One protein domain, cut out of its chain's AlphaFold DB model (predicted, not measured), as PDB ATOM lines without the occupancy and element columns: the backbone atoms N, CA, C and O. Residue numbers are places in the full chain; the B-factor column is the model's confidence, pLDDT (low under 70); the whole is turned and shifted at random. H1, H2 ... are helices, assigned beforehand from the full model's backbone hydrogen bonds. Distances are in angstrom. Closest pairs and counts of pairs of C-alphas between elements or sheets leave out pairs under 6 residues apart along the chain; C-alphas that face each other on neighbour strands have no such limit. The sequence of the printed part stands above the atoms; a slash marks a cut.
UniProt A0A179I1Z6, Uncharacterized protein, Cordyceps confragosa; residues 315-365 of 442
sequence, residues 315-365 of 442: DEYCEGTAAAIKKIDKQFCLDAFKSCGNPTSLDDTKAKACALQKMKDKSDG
ATOM      1  N   ASP A 315     139.852  88.440  84.219       94.81
ATOM      2  CA  ASP A 315     138.605  87.676  84.242       94.81
ATOM      3  C   ASP A 315     138.547  86.615  83.125       94.81
ATOM      4  O   ASP A 315     138.288  85.443  83.411       94.81
ATOM      5  N   GLU A 316     138.897  86.985  81.888       94.75
ATOM      6  CA  GLU A 316     139.023  86.058  80.748       94.75
ATOM      7  C   GLU A 316     140.119  85.010  80.983       94.75
ATOM      8  O   GLU A 316     139.925  83.818  80.724       94.75
ATOM      9  N   TYR A 317     141.260  85.423  81.542       95.38
ATOM     10  CA  TYR A 317     142.343  84.511  81.907       95.38
ATOM     11  C   TYR A 317     141.921  83.507  82.988       95.38
ATOM     12  O   TYR A 317     142.235  82.315  82.891       95.38
ATOM     13  N   CYS A 318     141.179  83.954  84.003       95.69
ATOM     14  CA  CYS A 318     140.637  83.070  85.031       95.69
ATOM     15  C   CYS A 318     139.551  82.130  84.492       95.69
ATOM     16  O   CYS A 318     139.475  80.982  84.932       95.69
ATOM     17  N   GLU A 319     138.758  82.560  83.510       94.19
ATOM     18  CA  GLU A 319     137.772  81.708  82.839       94.19
ATOM     19  C   GLU A 319     138.439  80.608  81.996       94.19
ATOM     20  O   GLU A 319     138.116  79.427  82.151       94.19
ATOM     21  N   GLY A 320     139.458  80.957  81.204       91.31
ATOM     22  CA  GLY A 320     140.279  79.983  80.474       91.31
ATOM     23  C   GLY A 320     141.021  79.011  81.402       91.31
ATOM     24  O   GLY A 320     141.070  77.806  81.144       91.31
ATOM     25  N   THR A 321     141.541  79.502  82.531       88.38
ATOM     26  CA  THR A 321     142.237  78.671  83.530       88.38
ATOM     27  C   THR A 321     141.287  77.687  84.217       88.38
ATOM     28  O   THR A 321     141.633  76.513  84.369       88.38
ATOM     29  N   ALA A 322     140.070  78.117  84.569       89.31
ATOM     30  CA  ALA A 322     139.049  77.250  85.155       89.31
ATOM     31  C   ALA A 322     138.552  76.170  84.172       89.31
ATOM     32  O   ALA A 322     138.299  75.031  84.569       89.31
ATOM     33  N   ALA A 323     138.471  76.487  82.875       85.44
ATOM     34  CA  ALA A 323     138.163  75.505  81.835       85.44
ATOM     35  C   ALA A 323     139.274  74.448  81.670       85.44
ATOM     36  O   ALA A 323     138.984  73.268  81.451       85.44
ATOM     37  N   ALA A 324     140.545  74.848  81.802       85.44
ATOM     38  CA  ALA A 324     141.695  73.954  81.675       85.44
ATOM     39  C   ALA A 324     141.936  73.079  82.924       85.44
ATOM     40  O   ALA A 324     142.283  71.900  82.798       85.44
ATOM     41  N   ILE A 325     141.754  73.624  84.132       89.38
ATOM     42  CA  ILE A 325     142.122  72.967  85.395       89.38
ATOM     43  C   ILE A 325     140.870  72.700  86.239       89.38
ATOM     44  O   ILE A 325     140.493  73.496  87.088       89.38
ATOM     45  N   LYS A 326     140.284  71.503  86.095       86.06
ATOM     46  CA  LYS A 326     139.034  71.059  86.765       86.06
ATOM     47  C   LYS A 326     138.958  71.207  88.301       86.06
ATOM     48  O   LYS A 326     137.893  70.978  88.865       86.06
ATOM     49  N   LYS A 327     140.071  71.491  88.986       88.88
ATOM     50  CA  LYS A 327     140.144  71.712  90.446       88.88
ATOM     51  C   LYS A 327     140.154  73.195  90.848       88.88
ATOM     52  O   LYS A 327     140.159  73.483  92.042       88.88
ATOM     53  N   ILE A 328     140.219  74.107  89.882       92.69
ATOM     54  CA  ILE A 328     140.264  75.553  90.081       92.69
ATOM     55  C   ILE A 328     138.994  76.124  89.466       92.69
ATOM     56  O   ILE A 328     138.774  76.009  88.265       92.69
ATOM     57  N   ASP A 329     138.150  76.726  90.288       95.12
ATOM     58  CA  ASP A 329     137.033  77.527  89.807       95.12
ATOM     59  C   ASP A 329     137.470  78.984  89.547       95.12
ATOM     60  O   ASP A 329     138.511  79.448  90.025       95.12
ATOM     61  N   LYS A 330     136.659  79.716  88.772       96.12
ATOM     62  CA  LYS A 330     136.931  81.113  88.397       96.12
ATOM     63  C   LYS A 330     137.084  82.024  89.625       96.12
ATOM     64  O   LYS A 330     137.936  82.909  89.614       96.12
ATOM     65  N   GLN A 331     136.322  81.779  90.695       95.94
ATOM     66  CA  GLN A 331     136.370  82.584  91.914       95.94
ATOM     67  C   GLN A 331     137.696  82.379  92.659       95.94
ATOM     68  O   GLN A 331     138.340  83.362  93.017       95.94
ATOM     69  N   PHE A 332     138.170  81.135  92.794       96.50
ATOM     70  CA  PHE A 332     139.482  80.847  93.379       96.50
ATOM     71  C   PHE A 332     140.628  81.526  92.613       96.50
ATOM     72  O   PHE A 332     141.552  82.051  93.232       96.50
ATOM     73  N   CYS A 333     140.572  81.550  91.276       96.69
ATOM     74  CA  CYS A 333     141.563  82.262  90.465       96.69
ATOM     75  C   CYS A 333     141.550  83.777  90.742       96.69
ATOM     76  O   CYS A 333     142.598  84.360  91.026       96.69
ATOM     77  N   LEU A 334     140.369  84.407  90.741       96.50
ATOM     78  CA  LEU A 334     140.221  85.836  91.040       96.50
ATOM     79  C   LEU A 334     140.694  86.184  92.460       96.50
ATOM     80  O   LEU A 334     141.373  87.190  92.658       96.50
ATOM     81  N   ASP A 335     140.382  85.348  93.448       95.81
ATOM     82  CA  ASP A 335     140.794  85.572  94.835       95.81
ATOM     83  C   ASP A 335     142.301  85.333  95.037       95.81
ATOM     84  O   ASP A 335     142.938  86.054  95.808       95.81
ATOM     85  N   ALA A 336     142.913  84.421  94.268       95.88
ATOM     86  CA  ALA A 336     144.367  84.297  94.195       95.88
ATOM     87  C   ALA A 336     145.006  85.605  93.688       95.88
ATOM     88  O   ALA A 336     145.884  86.133  94.369       95.88
ATOM     89  N   PHE A 337     144.522  86.188  92.584       96.62
ATOM     90  CA  PHE A 337     145.010  87.487  92.089       96.62
ATOM     91  C   PHE A 337     144.816  88.631  93.102       96.62
ATOM     92  O   PHE A 337     145.760  89.385  93.344       96.62
ATOM     93  N   LYS A 338     143.654  88.727  93.764       95.94
ATOM     94  CA  LYS A 338     143.417  89.719  94.836       95.94
ATOM     95  C   LYS A 338     144.431  89.591  95.971       95.94
ATOM     96  O   LYS A 338     145.056  90.575  96.350       95.94
ATOM     97  N   SER A 339     144.640  88.371  96.469       96.25
ATOM     98  CA  SER A 339     145.597  88.094  97.552       96.25
ATOM     99  C   SER A 339     147.066  88.321  97.164       96.25
ATOM    100  O   SER A 339     147.928  88.403  98.031       96.25
ATOM    101  N   CYS A 340     147.353  88.432  95.866       95.94
ATOM    102  CA  CYS A 340     148.683  88.640  95.301       95.94
ATOM    103  C   CYS A 340     148.945  90.100  94.882       95.94
ATOM    104  O   CYS A 340     149.814  90.346  94.051       95.94
ATOM    105  N   GLY A 341     148.203  91.059  95.451       90.88
ATOM    106  CA  GLY A 341     148.372  92.499  95.206       90.88
ATOM    107  C   GLY A 341     147.241  93.161  94.414       90.88
ATOM    108  O   GLY A 341     147.317  94.358  94.167       90.88
ATOM    109  N   ASN A 342     146.192  92.412  94.046       90.44
ATOM    110  CA  ASN A 342     145.025  92.908  93.306       90.44
ATOM    111  C   ASN A 342     145.393  93.718  92.039       90.44
ATOM    112  O   ASN A 342     145.004  94.884  91.918       90.44
ATOM    113  N   PRO A 343     146.164  93.129  91.103       90.12
ATOM    114  CA  PRO A 343     146.592  93.827  89.899       90.12
ATOM    115  C   PRO A 343     145.393  94.158  89.004       90.12
ATOM    116  O   PRO A 343     144.415  93.415  88.950       90.12
ATOM    117  N   THR A 344     145.487  95.256  88.257       85.75
ATOM    118  CA  THR A 344     144.482  95.658  87.257       85.75
ATOM    119  C   THR A 344     144.789  95.144  85.845       85.75
ATOM    120  O   THR A 344     143.917  95.212  84.984       85.75
ATOM    121  N   SER A 345     145.990  94.597  85.609       88.94
ATOM    122  CA  SER A 345     146.403  93.946  84.354       88.94
ATOM    123  C   SER A 345     147.157  92.634  84.617       88.94
ATOM    124  O   SER A 345     147.793  92.467  85.659       88.94
ATOM    125  N   LEU A 346     147.145  91.720  83.641       88.44
ATOM    126  CA  LEU A 346     147.981  90.512  83.618       88.44
ATOM    127  C   LEU A 346     149.481  90.793  83.417       88.44
ATOM    128  O   LEU A 346     150.285  89.866  83.558       88.44
ATOM    129  N   ASP A 347     149.856  92.036  83.103       89.69
ATOM    130  CA  ASP A 347     151.251  92.464  82.921       89.69
ATOM    131  C   ASP A 347     152.038  92.531  84.239       89.69
ATOM    132  O   ASP A 347     153.273  92.530  84.226       89.69
ATOM    133  N   ASP A 348     151.356  92.535  85.395       91.81
ATOM    134  CA  ASP A 348     152.019  92.379  86.690       91.81
ATOM    135  C   ASP A 348     152.543  90.943  86.845       91.81
ATOM    136  O   ASP A 348     151.900  90.035  87.384       91.81
ATOM    137  N   THR A 349     153.767  90.751  86.361       89.50
ATOM    138  CA  THR A 349     154.507  89.488  86.427       89.50
ATOM    139  C   THR A 349     154.663  88.947  87.851       89.50
ATOM    140  O   THR A 349     154.705  87.726  88.017       89.50
ATOM    141  N   LYS A 350     154.702  89.801  88.886       92.62
ATOM    142  CA  LYS A 350     154.814  89.364  90.289       92.62
ATOM    143  C   LYS A 350     153.478  88.833  90.793       92.62
ATOM    144  O   LYS A 350     153.426  87.713  91.304       92.62
ATOM    145  N   ALA A 351     152.403  89.594  90.602       91.31
ATOM    146  CA  ALA A 351     151.065  89.183  91.005       91.31
ATOM    147  C   ALA A 351     150.611  87.923  90.245       91.31
ATOM    148  O   ALA A 351     150.093  86.986  90.852       91.31
ATOM    149  N   LYS A 352     150.909  87.838  88.940       94.00
ATOM    150  CA  LYS A 352     150.656  86.657  88.097       94.00
ATOM    151  C   LYS A 352     151.431  85.422  88.558       94.00
ATOM    152  O   LYS A 352     150.841  84.347  88.653       94.00
ATOM    153  N   ALA A 353     152.720  85.552  88.886       94.00
ATOM    154  CA  ALA A 353     153.516  84.439  89.411       94.00
ATOM    155  C   ALA A 353     152.997  83.948  90.777       94.00
ATOM    156  O   ALA A 353     152.879  82.741  90.996       94.00
ATOM    157  N   CYS A 354     152.625  84.872  91.666       96.25
ATOM    158  CA  CYS A 354     152.015  84.559  92.958       96.25
ATOM    159  C   CYS A 354     150.664  83.833  92.797       96.25
ATOM    160  O   CYS A 354     150.454  82.777  93.401       96.25
ATOM    161  N   ALA A 355     149.777  84.333  91.927       94.88
ATOM    162  CA  ALA A 355     148.470  83.725  91.681       94.88
ATOM    163  C   ALA A 355     148.602  82.320  91.066       94.88
ATOM    164  O   ALA A 355     147.932  81.385  91.509       94.88
ATOM    165  N   LEU A 356     149.526  82.140  90.111       94.75
ATOM    166  CA  LEU A 356     149.873  80.837  89.535       94.75
ATOM    167  C   LEU A 356     150.377  79.839  90.581       94.75
ATOM    168  O   LEU A 356     149.983  78.673  90.542       94.75
ATOM    169  N   GLN A 357     151.201  80.277  91.535       95.56
ATOM    170  CA  GLN A 357     151.688  79.403  92.601       95.56
ATOM    171  C   GLN A 357     150.547  78.964  93.535       95.56
ATOM    172  O   GLN A 357     150.392  77.766  93.774       95.56
ATOM    173  N   LYS A 358     149.672  79.886  93.970       95.56
ATOM    174  CA  LYS A 358     148.483  79.545  94.781       95.56
ATOM    175  C   LYS A 358     147.523  78.597  94.051       95.56
ATOM    176  O   LYS A 358     147.012  77.645  94.644       95.56
ATOM    177  N   MET A 359     147.313  78.816  92.753       94.94
ATOM    178  CA  MET A 359     146.544  77.926  91.876       94.94
ATOM    179  C   MET A 359     147.162  76.528  91.772       94.94
ATOM    180  O   MET A 359     146.454  75.526  91.909       94.94
ATOM    181  N   LYS A 360     148.485  76.442  91.610       94.44
ATOM    182  CA  LYS A 360     149.213  75.173  91.583       94.44
ATOM    183  C   LYS A 360     149.078  74.412  92.900       94.44
ATOM    184  O   LYS A 360     148.665  73.256  92.872       94.44
ATOM    185  N   ASP A 361     149.333  75.056  94.038       94.00
ATOM    186  CA  ASP A 361     149.253  74.414  95.356       94.00
ATOM    187  C   ASP A 361     147.836  73.898  95.667       94.00
ATOM    188  O   ASP A 361     147.678  72.768  96.139       94.00
ATOM    189  N   LYS A 362     146.795  74.649  95.276       92.75
ATOM    190  CA  LYS A 362     145.397  74.192  95.332       92.75
ATOM    191  C   LYS A 362     145.145  72.962  94.452       92.75
ATOM    192  O   LYS A 362     144.448  72.038  94.875       92.75
ATOM    193  N   SER A 363     145.710  72.926  93.244       91.94
ATOM    194  CA  SER A 363     145.568  71.792  92.319       91.94
ATOM    195  C   SER A 363     146.307  70.530  92.801       91.94
ATOM    196  O   SER A 363     145.780  69.419  92.656       91.94
ATOM    197  N   ASP A 364     147.457  70.713  93.458       91.75
ATOM    198  CA  ASP A 364     148.261  69.675  94.118       91.75
ATOM    199  C   ASP A 364     147.582  69.139  95.396       91.75
ATOM    200  O   ASP A 364     147.946  68.072  95.887       91.75
ATOM    201  N   GLY A 365     146.577  69.844  95.929       91.81
ATOM    202  CA  GLY A 365     145.892  69.483  97.172       91.81
ATOM    203  C   GLY A 365     146.663  69.856  98.439       91.81
ATOM    204  O   GLY A 365     146.380  69.303  99.500       91.81
TER     205      GLY A 365
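This is residues 315 to 365 of the 442 residues of an uncharacterized protein of Cordyceps confragosa (UniProt A0A179I1Z6). Three helices are set with their centres in a triangle, and H2 is the one that joins the other two: it begins beside H1 at Lys 330 and farther along crosses H3 near Ala 355. H1 and H3 run much the same way along the domain without touching, while H2 runs back slantwise. The printed part has 51 residues with three named helices, in the order H1, H2, H3, and no named strand; the class is all helix. The whole is compact, with a radius of gyration of the C-alphas of 9.9 A and spans of 25 by 20 by 14 A.

H1 is residues 315 to 324, 14.3 A from first to last C-alpha, and begins with C-alpha 315 at (138.605, 87.676, 84.242). H2 is residues 330 to 339, 14.4 A long, and begins with C-alpha 330 at (136.931, 81.113, 88.397). H3, the longest helix, is residues 349 to 364 and measures 22.2 A; its C-alpha 364 is at (148.261, 69.675, 94.118).

H1 and H2 touch, and their closest C-alphas, those of Cys 318 and Lys 330, are 5.4 A apart. They run opposite ways at a steep tilt of 55 degrees. H2 and H3 touch, with the C-alphas of Ala 336 and Ala 355 closest at 4.8 A. They too run opposite ways, at a steep tilt of 50 degrees. H1 and H3 are apart. In H1, H2 and H3 every O i to N i+4 pair is within hydrogen-bond range.

The two C-alphas farthest apart, those of Thr 344 and Gly 365, are 28.0 A from each other. The printed part has no cut. The link from H1 to H2, 5 residues, is tight; the link from H2 to H3, 9 residues, is short. The mean pLDDT of the printed part is 92.8, and no printed residue is under 70.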